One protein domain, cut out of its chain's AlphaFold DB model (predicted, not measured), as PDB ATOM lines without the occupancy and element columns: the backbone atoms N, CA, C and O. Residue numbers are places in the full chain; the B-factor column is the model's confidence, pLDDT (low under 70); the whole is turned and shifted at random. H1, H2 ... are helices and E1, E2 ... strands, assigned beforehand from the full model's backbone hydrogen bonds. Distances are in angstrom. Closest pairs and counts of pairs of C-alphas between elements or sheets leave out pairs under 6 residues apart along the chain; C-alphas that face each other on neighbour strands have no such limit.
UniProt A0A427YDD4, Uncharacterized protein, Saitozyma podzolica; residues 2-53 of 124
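This is residues 2 to 53 of the 124 residues of an uncharacterized protein of Saitozyma podzolica (UniProt A0A427YDD4). With little regular structure, this is an extended, flat strand of chain with a small hairpin at each end, E1-E2 and E3-E4, and the short helix H1 near the middle; residues 40 to 53 fold back from the second hairpin. The printed part has 52 residues, 17 of them in named elements, in the order E1, E2, H1, E3, E4: mixed class, two antiparallel two-stranded sheets. The radius of gyration of the C-alphas is 15.7 A, the spans 48 by 28 by 14 A.

Find C-alpha 2 at (231.443, 217.515, 228.363), where E1, residues 2 to 4, begins, 6.5 A long. E2 is residues 11 to 14, 6.6 A; H1 21 to 24, 5.0 A; E3 30 to 32, 6.8 A; E4 37 to 39, 6.6 A, ending at (217.724, 235.839, 206.074).

In hairpin E1-E2, antiparallel at 174 degrees, look for N 3 and O 13, 2.8 A apart. In hairpin E3-E4, antiparallel at 145 degrees, N 31 and O 38 are 2.9 A apart. H1 is too short for an O i to N i+4 pair, and its one O i to N i+3 pair is not within range. H1 is apart from E1 and E4.

C-alphas 9 and 35 are farthest apart, 47.8 A. The printed part has no cut and no long link between named elements; pLDDT is under 70 at residues 33 to 35.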
ATOM      1  N   THR A   2     232.152 217.831 227.122       86.25
ATOM      2  CA  THR A   2     231.443 217.515 228.363       86.25
ATOM      3  C   THR A   2     231.660 218.648 229.351       86.25
ATOM      4  O   THR A   2     232.803 219.038 229.592       86.25
ATOM      5  N   ILE A   3     230.576 219.171 229.914       89.88
ATOM      6  CA  ILE A   3     230.597 220.144 231.007       89.88
ATOM      7  C   ILE A   3     230.081 219.432 232.250       89.88
ATOM      8  O   ILE A   3     229.078 218.717 232.198       89.88
ATOM      9  N   TYR A   4     230.790 219.606 233.358       90.81
ATOM     10  CA  TYR A   4     230.461 218.996 234.637       90.81
ATOM     11  C   TYR A   4     230.618 220.006 235.767       90.81
ATOM     12  O   TYR A   4     231.385 220.965 235.652       90.81
ATOM     13  N   VAL A   5     229.882 219.780 236.851       91.38
ATOM     14  CA  VAL A   5     229.922 220.610 238.060       91.38
ATOM     15  C   VAL A   5     230.494 219.765 239.188       91.38
ATOM     16  O   VAL A   5     230.068 218.633 239.389       91.38
ATOM     17  N   ASP A   6     231.491 220.309 239.885       89.50
ATOM     18  CA  ASP A   6     232.248 219.705 240.994       89.50
ATOM     19  C   ASP A   6     233.068 218.448 240.657       89.50
ATOM     20  O   ASP A   6     234.237 218.350 241.034       89.50
ATOM     21  N   ASN A   7     232.500 217.482 239.938       87.31
ATOM     22  CA  ASN A   7     233.133 216.210 239.607       87.31
ATOM     23  C   ASN A   7     232.685 215.695 238.227       87.31
ATOM     24  O   ASN A   7     231.632 216.065 237.726       87.31
ATOM     25  N   LYS A   8     233.469 214.793 237.621       82.31
ATOM     26  CA  LYS A   8     233.221 214.278 236.257       82.31
ATOM     27  C   LYS A   8     231.965 213.405 236.107       82.31
ATOM     28  O   LYS A   8     231.584 213.125 234.977       82.31
ATOM     29  N   VAL A   9     231.363 212.942 237.203       87.38
ATOM     30  CA  VAL A   9     230.148 212.108 237.180       87.38
ATOM     31  C   VAL A   9     228.905 212.987 237.045       87.38
ATOM     32  O   VAL A   9     227.949 212.612 236.373       87.38
ATOM     33  N   THR A  10     228.933 214.188 237.623       88.31
ATOM     34  CA  THR A  10     227.851 215.172 237.527       88.31
ATOM     35  C   THR A  10     227.990 215.992 236.242       88.31
ATOM     36  O   THR A  10     228.368 217.166 236.258       88.31
ATOM     37  N   SER A  11     227.713 215.354 235.102       86.44
ATOM     38  CA  SER A  11     227.672 216.040 233.809       86.44
ATOM     39  C   SER A  11     226.372 216.831 233.655       86.44
ATOM     40  O   SER A  11     225.284 216.303 233.865       86.44
ATOM     41  N   VAL A  12     226.505 218.103 233.282       88.56
ATOM     42  CA  VAL A  12     225.378 218.994 232.964       88.56
ATOM     43  C   VAL A  12     225.133 219.023 231.458       88.56
ATOM     44  O   VAL A  12     223.999 219.150 231.012       88.56
ATOM     45  N   ILE A  13     226.202 218.888 230.669       89.25
ATOM     46  CA  ILE A  13     226.147 218.810 229.211       89.25
ATOM     47  C   ILE A  13     227.086 217.694 228.770       89.25
ATOM     48  O   ILE A  13     228.280 217.746 229.070       89.25
ATOM     49  N   ASP A  14     226.559 216.742 228.008       89.44
ATOM     50  CA  ASP A  14     227.345 215.813 227.203       89.44
ATOM     51  C   ASP A  14     226.944 215.980 225.737       89.44
ATOM     52  O   ASP A  14     225.820 215.687 225.333       89.44
ATOM     53  N   LEU A  15     227.861 216.535 224.951       89.06
ATOM     54  CA  LEU A  15     227.634 216.936 223.574       89.06
ATOM     55  C   LEU A  15     228.615 216.216 222.653       89.06
ATOM     56  O   LEU A  15     229.831 216.361 222.790       89.06
ATOM     57  N   ARG A  16     228.102 215.499 221.658       91.38
ATOM     58  CA  ARG A  16     228.909 214.930 220.571       91.38
ATOM     59  C   ARG A  16     228.971 215.909 219.397       91.38
ATOM     60  O   ARG A  16     228.059 216.697 219.201       91.38
ATOM     61  N   PHE A  17     230.071 215.875 218.645       91.69
ATOM     62  CA  PHE A  17     230.256 216.675 217.424       91.69
ATOM     63  C   PHE A  17     229.936 215.833 216.176       91.69
ATOM     64  O   PHE A  17     230.700 215.794 215.213       91.69
ATOM     65  N   ASP A  18     228.839 215.084 216.240       94.19
ATOM     66  CA  ASP A  18     228.312 214.231 215.169       94.19
ATOM     67  C   ASP A  18     227.528 215.017 214.106       94.19
ATOM     68  O   ASP A  18     227.465 214.596 212.955       94.19
ATOM     69  N   GLU A  19     227.037 216.201 214.461       94.50
ATOM     70  CA  GLU A  19     226.434 217.182 213.557       94.50
ATOM     71  C   GLU A  19     226.982 218.590 213.826       94.50
ATOM     72  O   GLU A  19     227.521 218.862 214.905       94.50
ATOM     73  N   SER A  20     226.840 219.495 212.854       94.25
ATOM     74  CA  SER A  20     227.271 220.885 213.019       94.25
ATOM     75  C   SER A  20     226.422 221.628 214.054       94.25
ATOM     76  O   SER A  20     225.210 221.421 214.147       94.25
ATOM     77  N   PHE A  21     227.032 222.565 214.786       93.25
ATOM     78  CA  PHE A  21     226.298 223.458 215.694       93.25
ATOM     79  C   PHE A  21     225.217 224.289 214.989       93.25
ATOM     80  O   PHE A  21     224.225 224.651 215.618       93.25
ATOM     81  N   TRP A  22     225.384 224.573 213.692       93.25
ATOM     82  CA  TRP A  22     224.355 225.232 212.891       93.25
ATOM     83  C   TRP A  22     223.104 224.366 212.750       93.25
ATOM     84  O   TRP A  22     222.004 224.823 213.042       93.25
ATOM     85  N   THR A  23     223.284 223.108 212.337       93.31
ATOM     86  CA  THR A  23     222.193 222.137 212.181       93.31
ATOM     87  C   THR A  23     221.469 221.919 213.504       93.31
ATOM     88  O   THR A  23     220.250 222.037 213.557       93.31
ATOM     89  N   ARG A  24     222.226 221.695 214.583       93.31
ATOM     90  CA  ARG A  24     221.681 221.453 215.923       93.31
ATOM     91  C   ARG A  24     220.907 222.641 216.498       93.31
ATOM     92  O   ARG A  24     220.022 222.450 217.322       93.31
ATOM     93  N   GLY A  25     221.289 223.864 216.131       91.38
ATOM     94  CA  GLY A  25     220.668 225.079 216.655       91.38
ATOM     95  C   GLY A  25     219.282 225.371 216.088       91.38
ATOM     96  O   GLY A  25     218.618 226.252 216.622       91.38
ATOM     97  N   GLU A  26     218.864 224.667 215.025       92.44
ATOM     98  CA  GLU A  26     217.546 224.811 214.386       92.44
ATOM     99  C   GLU A  26     217.140 226.281 214.167       92.44
ATOM    100  O   GLU A  26     215.998 226.685 214.389       92.44
ATOM    101  N   TYR A  27     218.105 227.107 213.747       89.38
ATOM    102  CA  TYR A  27     217.884 228.537 213.557       89.38
ATOM    103  C   TYR A  27     216.781 228.779 212.512       89.38
ATOM    104  O   TYR A  27     216.753 228.099 211.478       89.38
ATOM    105  N   PRO A  28     215.878 229.752 212.736       88.44
ATOM    106  CA  PRO A  28     214.836 230.071 211.770       88.44
ATOM    107  C   PRO A  28     215.467 230.607 210.482       88.44
ATOM    108  O   PRO A  28     216.459 231.322 210.536       88.44
ATOM    109  N   SER A  29     214.871 230.329 209.321       86.50
ATOM    110  CA  SER A  29     215.391 230.816 208.029       86.50
ATOM    111  C   SER A  29     215.413 232.346 207.913       86.50
ATOM    112  O   SER A  29     216.149 232.894 207.091       86.50
ATOM    113  N   PHE A  30     214.595 233.029 208.718       86.69
ATOM    114  CA  PHE A  30     214.487 234.481 208.779       86.69
ATOM    115  C   PHE A  30     214.351 234.943 210.230       86.69
ATOM    116  O   PHE A  30     213.700 234.269 211.029       86.69
ATOM    117  N   TYR A  31     214.920 236.101 210.553       80.88
ATOM    118  CA  TYR A  31     214.685 236.796 211.816       80.88
ATOM    119  C   TYR A  31     214.096 238.187 211.552       80.88
ATOM    120  O   TYR A  31     214.395 238.821 210.538       80.88
ATOM    121  N   GLU A  32     213.225 238.656 212.443       70.69
ATOM    122  CA  GLU A  32     212.602 239.974 212.321       70.69
ATOM    123  C   GLU A  32     213.446 241.031 213.037       70.69
ATOM    124  O   GLU A  32     213.507 241.070 214.264       70.69
ATOM    125  N   ASN A  33     214.076 241.921 212.269       61.69
ATOM    126  CA  ASN A  33     214.766 243.101 212.796       61.69
ATOM    127  C   ASN A  33     213.872 244.350 212.685       61.69
ATOM    128  O   ASN A  33     214.224 245.328 212.021       61.69
ATOM    129  N   ASN A  34     212.657 244.269 213.245       61.38
ATOM    130  CA  ASN A  34     211.625 245.324 213.350       61.38
ATOM    131  C   ASN A  34     211.218 246.078 212.059       61.38
ATOM    132  O   ASN A  34     210.332 246.929 212.108       61.38
ATOM    133  N   THR A  35     211.828 245.782 210.909       68.00
ATOM    134  CA  THR A  35     211.676 246.564 209.673       68.00
ATOM    135  C   THR A  35     211.567 245.670 208.442       68.00
ATOM    136  O   THR A  35     210.703 245.899 207.599       68.00
ATOM    137  N   VAL A  36     212.411 244.638 208.330       73.38
ATOM    138  CA  VAL A  36     212.404 243.671 207.220       73.38
ATOM    139  C   VAL A  36     212.837 242.296 207.752       73.38
ATOM    140  O   VAL A  36     213.738 242.250 208.593       73.38
ATOM    141  N   PRO A  37     212.233 241.181 207.293       77.25
ATOM    142  CA  PRO A  37     212.749 239.844 207.564       77.25
ATOM    143  C   PRO A  37     214.146 239.683 206.959       77.25
ATOM    144  O   PRO A  37     214.322 239.751 205.740       77.25
ATOM    145  N   GLU A  38     215.140 239.464 207.806       81.69
ATOM    146  CA  GLU A  38     216.512 239.220 207.381       81.69
ATOM    147  C   GLU A  38     216.774 237.717 207.333       81.69
ATOM    148  O   GLU A  38     216.427 236.978 208.255       81.69
ATOM    149  N   LYS A  39     217.376 237.249 206.237       86.75
ATOM    150  CA  LYS A  39     217.724 235.839 206.074       86.75
ATOM    151  C   LYS A  39     218.843 235.464 207.047       86.75
ATOM    152  O   LYS A  39     219.871 236.136 207.107       86.75
ATOM    153  N   VAL A  40     218.656 234.362 207.760       89.88
ATOM    154  CA  VAL A  40     219.653 233.805 208.678       89.88
ATOM    155  C   VAL A  40     220.483 232.779 207.909       89.88
ATOM    156  O   VAL A  40     220.023 231.678 207.612       89.88
ATOM    157  N   ASP A  41     221.702 233.163 207.536       91.44
ATOM    158  CA  ASP A  41     222.637 232.301 206.811       91.44
ATOM    159  C   ASP A  41     223.680 231.696 207.751       91.44
ATOM    160  O   ASP A  41     224.135 232.351 208.685       91.44
ATOM    161  N   ASN A  42     224.095 230.454 207.471       92.62
ATOM    162  CA  ASN A  42     225.106 229.755 208.264       92.62
ATOM    163  C   ASN A  42     226.460 230.475 208.168       92.62
ATOM    164  O   ASN A  42     227.112 230.364 207.126       92.62
ATOM    165  N   PRO A  43     226.954 231.140 209.230       92.88
ATOM    166  CA  PRO A  43     228.236 231.839 209.172       92.88
ATOM    167  C   PRO A  43     229.421 230.865 209.073       92.88
ATOM    168  O   PRO A  43     230.514 231.254 208.662       92.88
ATOM    169  N   TRP A  44     229.210 229.590 209.400       93.94
ATOM    170  CA  TRP A  44     230.226 228.539 209.411       93.94
ATOM    171  C   TRP A  44     230.132 227.604 208.204       93.94
ATOM    172  O   TRP A  44     230.742 226.539 208.215       93.94
ATOM    173  N   TYR A  45     229.427 227.996 207.134       92.50
ATOM    174  CA  TYR A  45     229.224 227.153 205.943       92.50
ATOM    175  C   TYR A  45     230.520 226.687 205.257       92.50
ATOM    176  O   TYR A  45     230.503 225.708 204.516       92.50
ATOM    177  N   LYS A  46     231.635 227.401 205.467       92.81
ATOM    178  CA  LYS A  46     232.956 227.035 204.931       92.81
ATOM    179  C   LYS A  46     233.733 226.068 205.821       92.81
ATOM    180  O   LYS A  46     234.753 225.553 205.370       92.81
ATOM    181  N   SER A  47     233.318 225.865 207.073       91.94
ATOM    182  CA  SER A  47     234.006 224.917 207.943       91.94
ATOM    183  C   SER A  47     233.650 223.491 207.536       91.94
ATOM    184  O   SER A  47     232.486 223.157 207.335       91.94
ATOM    185  N   GLY A  48     234.671 222.642 207.424       88.50
ATOM    186  CA  GLY A  48     234.491 221.198 207.270       88.50
ATOM    187  C   GLY A  48     234.305 220.468 208.603       88.50
ATOM    188  O   GLY A  48     234.111 219.255 208.604       88.50
ATOM    189  N   ALA A  49     234.404 221.174 209.735       93.56
ATOM    190  CA  ALA A  49     234.309 220.594 211.064       93.56
ATOM    191  C   ALA A  49     232.932 220.860 211.682       93.56
ATOM    192  O   ALA A  49     232.465 221.994 211.758       93.56
ATOM    193  N   ASN A  50     232.328 219.817 212.251       95.12
ATOM    194  CA  ASN A  50     231.093 219.939 213.031       95.12
ATOM    195  C   ASN A  50     231.252 220.822 214.285       95.12
ATOM    196  O   ASN A  50     230.265 221.280 214.854       95.12
ATOM    197  N   SER A  51     232.492 221.060 214.719       93.12
ATOM    198  CA  SER A  51     232.819 221.820 215.923       93.12
ATOM    199  C   SER A  51     232.918 223.336 215.722       93.12
ATOM    200  O   SER A  51     233.175 224.032 216.703       93.12
ATOM    201  N   ALA A  52     232.738 223.866 214.506       94.69
ATOM    202  CA  ALA A  52     232.761 225.312 214.269       94.69
ATOM    203  C   ALA A  52     231.686 226.045 215.095       94.69
ATOM    204  O   ALA A  52     230.551 225.569 215.142       94.69
ATOM    205  N   PRO A  53     232.001 227.184 215.749       92.38
ATOM    206  CA  PRO A  53     233.205 228.022 215.602       92.38
ATOM    207  C   PRO A  53     234.407 227.650 216.490       92.38
ATOM    208  O   PRO A  53     235.392 228.387 216.519       92.38
TER     209      PRO A  53